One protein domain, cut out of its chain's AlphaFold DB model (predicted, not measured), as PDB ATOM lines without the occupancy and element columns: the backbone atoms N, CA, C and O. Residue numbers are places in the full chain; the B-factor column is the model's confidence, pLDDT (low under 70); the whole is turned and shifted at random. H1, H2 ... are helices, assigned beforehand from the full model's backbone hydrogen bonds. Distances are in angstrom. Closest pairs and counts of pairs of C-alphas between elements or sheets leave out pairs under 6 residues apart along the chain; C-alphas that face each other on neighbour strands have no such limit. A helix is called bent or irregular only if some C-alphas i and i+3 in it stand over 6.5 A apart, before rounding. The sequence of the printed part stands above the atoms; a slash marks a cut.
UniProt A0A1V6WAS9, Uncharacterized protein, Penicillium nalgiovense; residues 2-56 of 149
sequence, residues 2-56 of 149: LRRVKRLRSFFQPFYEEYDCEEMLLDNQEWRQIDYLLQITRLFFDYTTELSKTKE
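What this domain is: This is residues 2 to 56 of the 149 residues of an uncharacterized protein of Penicillium nalgiovense (UniProt A0A1V6WAS9). The chain folds back on itself as an open U with one long arm: H1 and H2 make one limb, residues 20 to 27 make the turn, and H3 comes back to meet H1. Beyond that meeting, residues 39 to 56, of which 42 to 53 belong to H4, stick out as a free arm that makes much of the length. The printed part has 55 residues with four named helices, H1, H2, H3 and H4 in chain order, and no named strand; the class is all helix. It is only just extended, close to loose, with a radius of gyration of the C-alphas of 15.4 A, and spans 50 by 21 by 14 A.

Where its parts are: H1, residues 2 to 7, begins at C-alpha 2 (-41.685, -28.657, -18.334). H2, residues 9 to 19, is 15.9 A long from first to last C-alpha; it is neither bent nor irregular, but only just: C-alphas 10 and 13 are 6.4 A apart. H3, residues 28 to 40, is 18.7 A long and begins at C-alpha 28 (-56.512, -27.445, -21.670). H4, residues 42 to 53, is 17.0 A long and ends at C-alpha 53 (-20.989, -25.793, -23.692).

How they stand to each other: H1 and H3 touch, H3 with residues 34 to 38 alone; their closest C-alphas, of Leu 2 and Ile 34, are 7.0 A apart. They run opposite ways at a steep tilt of 58 degrees. H1 and H2 meet only through their link, as do H3 and H4. H2 is apart from H3 and H4, and H1 is apart from H4. Every O i to N i+4 pair is within hydrogen-bond range in H1, H3 and H4, and 5 of 7 in H2.

The domain as a whole: The C-alphas farthest apart, of Asp 20 and Glu 56, are 50.4 A apart. The printed part has no cut. The links H1 to H2 and H3 to H4 are tight, and H2 to H3 is short. Mean pLDDT of the printed part is 88.6, and no printed residue is under 70.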
ATOM      1  N   LEU A   2     -40.429 -28.931 -17.599       89.94
ATOM      2  CA  LEU A   2     -41.685 -28.657 -18.334       89.94
ATOM      3  C   LEU A   2     -41.680 -29.043 -19.829       89.94
ATOM      4  O   LEU A   2     -42.650 -29.614 -20.317       89.94
ATOM      5  N   ARG A   3     -40.572 -28.831 -20.561       89.00
ATOM      6  CA  ARG A   3     -40.459 -29.282 -21.969       89.00
ATOM      7  C   ARG A   3     -40.616 -30.802 -22.095       89.00
ATOM      8  O   ARG A   3     -41.223 -31.286 -23.045       89.00
ATOM      9  N   ARG A   4     -40.078 -31.552 -21.126       89.38
ATOM     10  CA  ARG A   4     -40.182 -33.017 -21.073       89.38
ATOM     11  C   ARG A   4     -41.620 -33.441 -20.792       89.38
ATOM     12  O   ARG A   4     -42.102 -34.325 -21.485       89.38
ATOM     13  N   VAL A   5     -42.293 -32.777 -19.849       88.62
ATOM     14  CA  VAL A   5     -43.721 -32.989 -19.553       88.62
ATOM     15  C   VAL A   5     -44.553 -32.774 -20.820       88.62
ATOM     16  O   VAL A   5     -45.277 -33.669 -21.234       88.62
ATOM     17  N   LYS A   6     -44.354 -31.660 -21.535       89.00
ATOM     18  CA  LYS A   6     -45.070 -31.395 -22.792       89.00
ATOM     19  C   LYS A   6     -44.815 -32.454 -23.875       89.00
ATOM     20  O   LYS A   6     -45.749 -32.849 -24.564       89.00
ATOM     21  N   ARG A   7     -43.576 -32.945 -24.013       90.38
ATOM     22  CA  ARG A   7     -43.237 -34.030 -24.957       90.38
ATOM     23  C   ARG A   7     -43.930 -35.347 -24.609       90.38
ATOM     24  O   ARG A   7     -44.249 -36.115 -25.504       90.38
ATOM     25  N   LEU A   8     -44.132 -35.609 -23.320       89.50
ATOM     26  CA  LEU A   8     -44.751 -36.835 -22.826       89.50
ATOM     27  C   LEU A   8     -46.276 -36.736 -22.706       89.50
ATOM     28  O   LEU A   8     -46.898 -37.671 -22.218       89.50
ATOM     29  N   ARG A   9     -46.893 -35.646 -23.188       87.62
ATOM     30  CA  ARG A   9     -48.335 -35.400 -23.054       87.62
ATOM     31  C   ARG A   9     -49.204 -36.571 -23.516       87.62
ATOM     32  O   ARG A   9     -50.165 -36.900 -22.836       87.62
ATOM     33  N   SER A  10     -48.853 -37.208 -24.632       86.56
ATOM     34  CA  SER A  10     -49.596 -38.353 -25.178       86.56
ATOM     35  C   SER A  10     -49.540 -39.605 -24.301       86.56
ATOM     36  O   SER A  10     -50.399 -40.465 -24.430       86.56
ATOM     37  N   PHE A  11     -48.537 -39.719 -23.428       85.62
ATOM     38  CA  PHE A  11     -48.361 -40.866 -22.538       85.62
ATOM     39  C   PHE A  11     -49.047 -40.677 -21.188       85.62
ATOM     40  O   PHE A  11     -49.261 -41.655 -20.485       85.62
ATOM     41  N   PHE A  12     -49.406 -39.442 -20.826       83.56
ATOM     42  CA  PHE A  12     -50.063 -39.184 -19.550       83.56
ATOM     43  C   PHE A  12     -51.475 -39.749 -19.493       83.56
ATOM     44  O   PHE A  12     -51.844 -40.301 -18.470       83.56
ATOM     45  N   GLN A  13     -52.242 -39.664 -20.580       79.06
ATOM     46  CA  GLN A  13     -53.623 -40.142 -20.570       79.06
ATOM     47  C   GLN A  13     -53.722 -41.666 -20.332       79.06
ATOM     48  O   GLN A  13     -54.372 -42.039 -19.362       79.06
ATOM     49  N   PRO A  14     -52.991 -42.536 -21.065       83.38
ATOM     50  CA  PRO A  14     -52.966 -43.970 -20.754       83.38
ATOM     51  C   PRO A  14     -52.410 -44.280 -19.357       83.38
ATOM     52  O   PRO A  14     -52.887 -45.183 -18.684       83.38
ATOM     53  N   PHE A  15     -51.402 -43.523 -18.909       85.69
ATOM     54  CA  PHE A  15     -50.807 -43.709 -17.588       85.69
ATOM     55  C   PHE A  15     -51.801 -43.381 -16.464       85.69
ATOM     56  O   PHE A  15     -51.888 -44.110 -15.487       85.69
ATOM     57  N   TYR A  16     -52.584 -42.310 -16.578       81.69
ATOM     58  CA  TYR A  16     -53.546 -41.960 -15.534       81.69
ATOM     59  C   TYR A  16     -54.734 -42.923 -15.470       81.69
ATOM     60  O   TYR A  16     -55.200 -43.200 -14.368       81.69
ATOM     61  N   GLU A  17     -55.159 -43.469 -16.613       82.38
ATOM     62  CA  GLU A  17     -56.177 -44.527 -16.689       82.38
ATOM     63  C   GLU A  17     -55.694 -45.837 -16.035       82.38
ATOM     64  O   GLU A  17     -56.477 -46.538 -15.400       82.38
ATOM     65  N   GLU A  18     -54.402 -46.165 -16.147       87.50
ATOM     66  CA  GLU A  18     -53.815 -47.380 -15.560       87.50
ATOM     67  C   GLU A  18     -53.646 -47.294 -14.032       87.50
ATOM     68  O   GLU A  18     -53.802 -48.297 -13.337       87.50
ATOM     69  N   TYR A  19     -53.331 -46.107 -13.502       85.88
ATOM     70  CA  TYR A  19     -52.984 -45.905 -12.086       85.88
ATOM     71  C   TYR A  19     -54.041 -45.129 -11.277       85.88
ATOM     72  O   TYR A  19     -53.755 -44.744 -10.144       85.88
ATOM     73  N   ASP A  20     -55.232 -44.893 -11.837       81.50
ATOM     74  CA  ASP A  20     -56.364 -44.200 -11.190       81.50
ATOM     75  C   ASP A  20     -55.974 -42.838 -10.576       81.50
ATOM     76  O   ASP A  20     -56.235 -42.521  -9.418       81.50
ATOM     77  N   CYS A  21     -55.247 -42.036 -11.358       82.31
ATOM     78  CA  CYS A  21     -54.667 -40.757 -10.930       82.31
ATOM     79  C   CYS A  21     -55.239 -39.573 -11.732       82.31
ATOM     80  O   CYS A  21     -54.497 -38.689 -12.169       82.31
ATOM     81  N   GLU A  22     -56.557 -39.552 -11.948       75.56
ATOM     82  CA  GLU A  22     -57.234 -38.539 -12.775       75.56
ATOM     83  C   GLU A  22     -57.040 -37.099 -12.268       75.56
ATOM     84  O   GLU A  22     -56.971 -36.166 -13.067       75.56
ATOM     85  N   GLU A  23     -56.855 -36.903 -10.959       77.19
ATOM     86  CA  GLU A  23     -56.613 -35.584 -10.349       77.19
ATOM     87  C   GLU A  23     -55.308 -34.913 -10.818       77.19
ATOM     88  O   GLU A  23     -55.141 -33.702 -10.686       77.19
ATOM     89  N   MET A  24     -54.366 -35.681 -11.375       76.88
ATOM     90  CA  MET A  24     -53.092 -35.168 -11.896       76.88
ATOM     91  C   MET A  24     -53.157 -34.802 -13.387       76.88
ATOM     92  O   MET A  24     -52.140 -34.424 -13.992       76.88
ATOM     93  N   LEU A  25     -54.327 -34.948 -14.013       84.00
ATOM     94  CA  LEU A  25     -54.518 -34.722 -15.435       84.00
ATOM     95  C   LEU A  25     -54.749 -33.236 -15.703       84.00
ATOM     96  O   LEU A  25     -55.766 -32.658 -15.337       84.00
ATOM     97  N   LEU A  26     -53.777 -32.622 -16.376       86.88
ATOM     98  CA  LEU A  26     -53.840 -31.199 -16.675       86.88
ATOM     99  C   LEU A  26     -54.905 -30.890 -17.724       86.88
ATOM    100  O   LEU A  26     -54.928 -31.493 -18.807       86.88
ATOM    101  N   ASP A  27     -55.711 -29.873 -17.447       89.06
ATOM    102  CA  ASP A  27     -56.727 -29.391 -18.366       89.06
ATOM    103  C   ASP A  27     -56.119 -28.582 -19.535       89.06
ATOM    104  O   ASP A  27     -54.927 -28.256 -19.610       89.06
ATOM    105  N   ASN A  28     -56.958 -28.227 -20.513       89.88
ATOM    106  CA  ASN A  28     -56.512 -27.445 -21.670       89.88
ATOM    107  C   ASN A  28     -55.985 -26.046 -21.304       89.88
ATOM    108  O   ASN A  28     -55.183 -25.479 -22.054       89.88
ATOM    109  N   GLN A  29     -56.446 -25.462 -20.202       91.62
ATOM    110  CA  GLN A  29     -55.973 -24.177 -19.714       91.62
ATOM    111  C   GLN A  29     -54.584 -24.309 -19.083       91.62
ATOM    112  O   GLN A  29     -53.708 -23.506 -19.398       91.62
ATOM    113  N   GLU A  30     -54.348 -25.320 -18.263       90.94
ATOM    114  CA  GLU A  30     -53.071 -25.617 -17.622       90.94
ATOM    115  C   GLU A  30     -52.001 -25.975 -18.656       90.94
ATOM    116  O   GLU A  30     -50.880 -25.466 -18.597       90.94
ATOM    117  N   TRP A  31     -52.354 -26.723 -19.706       92.50
ATOM    118  CA  TRP A  31     -51.447 -26.931 -20.839       92.50
ATOM    119  C   TRP A  31     -51.064 -25.621 -21.536       92.50
ATOM    120  O   TRP A  31     -49.902 -25.424 -21.897       92.50
ATOM    121  N   ARG A  32     -52.009 -24.683 -21.687       92.56
ATOM    122  CA  ARG A  32     -51.693 -23.339 -22.199       92.56
ATOM    123  C   ARG A  32     -50.812 -22.560 -21.227       92.56
ATOM    124  O   ARG A  32     -49.949 -21.816 -21.681       92.56
ATOM    125  N   GLN A  33     -50.989 -22.721 -19.918       93.25
ATOM    126  CA  GLN A  33     -50.111 -22.091 -18.933       93.25
ATOM    127  C   GLN A  33     -48.672 -22.609 -19.064       93.25
ATOM    128  O   GLN A  33     -47.734 -21.813 -19.116       93.25
ATOM    129  N   ILE A  34     -48.487 -23.924 -19.217       93.44
ATOM    130  CA  ILE A  34     -47.168 -24.519 -19.479       93.44
ATOM    131  C   ILE A  34     -46.532 -23.900 -20.727       93.44
ATOM    132  O   ILE A  34     -45.344 -23.582 -20.715       93.44
ATOM    133  N   ASP A  35     -47.306 -23.668 -21.785       93.38
ATOM    134  CA  ASP A  35     -46.795 -23.083 -23.027       93.38
ATOM    135  C   ASP A  35     -46.269 -21.663 -22.840       93.38
ATOM    136  O   ASP A  35     -45.179 -21.335 -23.316       93.38
ATOM    137  N   TYR A  36     -46.997 -20.844 -22.085       92.88
ATOM    138  CA  TYR A  36     -46.547 -19.506 -21.713       92.88
ATOM    139  C   TYR A  36     -45.276 -19.556 -20.861       92.88
ATOM    140  O   TYR A  36     -44.319 -18.838 -21.155       92.88
ATOM    141  N   LEU A  37     -45.219 -20.430 -19.851       93.38
ATOM    142  CA  LEU A  37     -44.024 -20.590 -19.016       93.38
ATOM    143  C   LEU A  37     -42.813 -21.027 -19.844       93.38
ATOM    144  O   LEU A  37     -41.715 -20.503 -19.659       93.38
ATOM    145  N   LEU A  38     -43.001 -21.949 -20.789       94.19
ATOM    146  CA  LEU A  38     -41.948 -22.395 -21.698       94.19
ATOM    147  C   LEU A  38     -41.448 -21.272 -22.606       94.19
ATOM    148  O   LEU A  38     -40.251 -21.225 -22.886       94.19
ATOM    149  N   GLN A  39     -42.332 -20.380 -23.053       93.00
ATOM    150  CA  GLN A  39     -41.955 -19.224 -23.860       93.00
ATOM    151  C   GLN A  39     -41.202 -18.177 -23.031       93.00
ATOM    152  O   GLN A  39     -40.140 -17.718 -23.447       93.00
ATOM    153  N   ILE A  40     -41.699 -17.847 -21.835       92.50
ATOM    154  CA  ILE A  40     -41.070 -16.877 -20.926       92.50
ATOM    155  C   ILE A  40     -39.686 -17.369 -20.479       92.50
ATOM    156  O   ILE A  40     -38.726 -16.610 -20.479       92.50
ATOM    157  N   THR A  41     -39.540 -18.653 -20.164       92.50
ATOM    158  CA  THR A  41     -38.260 -19.219 -19.690       92.50
ATOM    159  C   THR A  41     -37.317 -19.649 -20.814       92.50
ATOM    160  O   THR A  41     -36.209 -20.118 -20.546       92.50
ATOM    161  N   ARG A  42     -37.718 -19.492 -22.084       93.00
ATOM    162  CA  ARG A  42     -36.944 -19.974 -23.234       93.00
ATOM    163  C   ARG A  42     -35.544 -19.378 -23.288       93.00
ATOM    164  O   ARG A  42     -34.595 -20.145 -23.399       93.00
ATOM    165  N   LEU A  43     -35.416 -18.056 -23.190       93.19
ATOM    166  CA  LEU A  43     -34.114 -17.395 -23.308       93.19
ATOM    167  C   LEU A  43     -33.152 -17.791 -22.183       93.19
ATOM    168  O   LEU A  43     -31.974 -18.010 -22.444       93.19
ATOM    169  N   PHE A  44     -33.655 -17.998 -20.963       91.25
ATOM    170  CA  PHE A  44     -32.850 -18.531 -19.861       91.25
ATOM    171  C   PHE A  44     -32.302 -19.916 -20.193       91.25
ATOM    172  O   PHE A  44     -31.111 -20.172 -20.019       91.25
ATOM    173  N   PHE A  45     -33.156 -20.812 -20.691       92.44
ATOM    174  CA  PHE A  45     -32.731 -22.152 -21.086       92.44
ATOM    175  C   PHE A  45     -31.709 -22.107 -22.226       92.44
ATOM    176  O   PHE A  45     -30.684 -22.779 -22.147       92.44
ATOM    177  N   ASP A  46     -31.982 -21.323 -23.268       93.38
ATOM    178  CA  ASP A  46     -31.137 -21.259 -24.456       93.38
ATOM    179  C   ASP A  46     -29.748 -20.690 -24.076       93.38
ATOM    180  O   ASP A  46     -28.733 -21.330 -24.351       93.38
ATOM    181  N   TYR A  47     -29.674 -19.582 -23.324       93.00
ATOM    182  CA  TYR A  47     -28.394 -19.010 -22.886       93.00
ATOM    183  C   TYR A  47     -27.621 -19.893 -21.910       93.00
ATOM    184  O   TYR A  47     -26.419 -20.076 -22.087       93.00
ATOM    185  N   THR A  48     -28.275 -20.466 -20.896       91.00
ATOM    186  CA  THR A  48     -27.581 -21.357 -19.945       91.00
ATOM    187  C   THR A  48     -27.053 -22.611 -20.632       91.00
ATOM    188  O   THR A  48     -25.943 -23.050 -20.335       91.00
ATOM    189  N   THR A  49     -27.800 -23.150 -21.600       92.62
ATOM    190  CA  THR A  49     -27.362 -24.293 -22.405       92.62
ATOM    191  C   THR A  49     -26.132 -23.937 -23.231       92.62
ATOM    192  O   THR A  49     -25.145 -24.669 -23.182       92.62
ATOM    193  N   GLU A  50     -26.149 -22.817 -23.956       91.62
ATOM    194  CA  GLU A  50     -25.000 -22.420 -24.777       91.62
ATOM    195  C   GLU A  50     -23.771 -22.078 -23.926       91.62
ATOM    196  O   GLU A  50     -22.684 -22.581 -24.203       91.62
ATOM    197  N   LEU A  51     -23.935 -21.338 -22.825       90.62
ATOM    198  CA  LEU A  51     -22.835 -21.040 -21.900       90.62
ATOM    199  C   LEU A  51     -22.244 -22.305 -21.272       90.62
ATOM    200  O   LEU A  51     -21.030 -22.403 -21.122       90.62
ATOM    201  N   SER A  52     -23.066 -23.308 -20.952       89.56
ATOM    202  CA  SER A  52     -22.563 -24.570 -20.387       89.56
ATOM    203  C   SER A  52     -21.680 -25.370 -21.351       89.56
ATOM    204  O   SER A  52     -20.872 -26.186 -20.912       89.56
ATOM    205  N   LYS A  53     -21.818 -25.145 -22.665       92.06
ATOM    206  CA  LYS A  53     -20.989 -25.793 -23.692       92.06
ATOM    207  C   LYS A  53     -19.655 -25.078 -23.892       92.06
ATOM    208  O   LYS A  53     -18.704 -25.692 -24.377       92.06
ATOM    209  N   THR A  54     -19.582 -23.789 -23.561       89.38
ATOM    210  CA  THR A  54     -18.357 -23.003 -23.731       89.38
ATOM    211  C   THR A  54     -17.311 -23.371 -22.681       89.38
ATOM    212  O   THR A  54     -17.614 -23.477 -21.496       89.38
ATOM    213  N   LYS A  55     -16.063 -23.563 -23.122       88.06
ATOM    214  CA  LYS A  55     -14.899 -23.797 -22.243       88.06
ATOM    215  C   LYS A  55     -14.031 -22.548 -22.056       88.06
ATOM    216  O   LYS A  55     -13.056 -22.583 -21.314       88.06
ATOM    217  N   GLU A  56     -14.359 -21.476 -22.767       86.06
ATOM    218  CA  GLU A  56     -13.623 -20.214 -22.780       86.06
ATOM    219  C   GLU A  56     -14.145 -19.238 -21.715       86.06
ATOM    220  O   GLU A  56     -15.154 -19.479 -21.054       86.06
TER     221      GLU A  56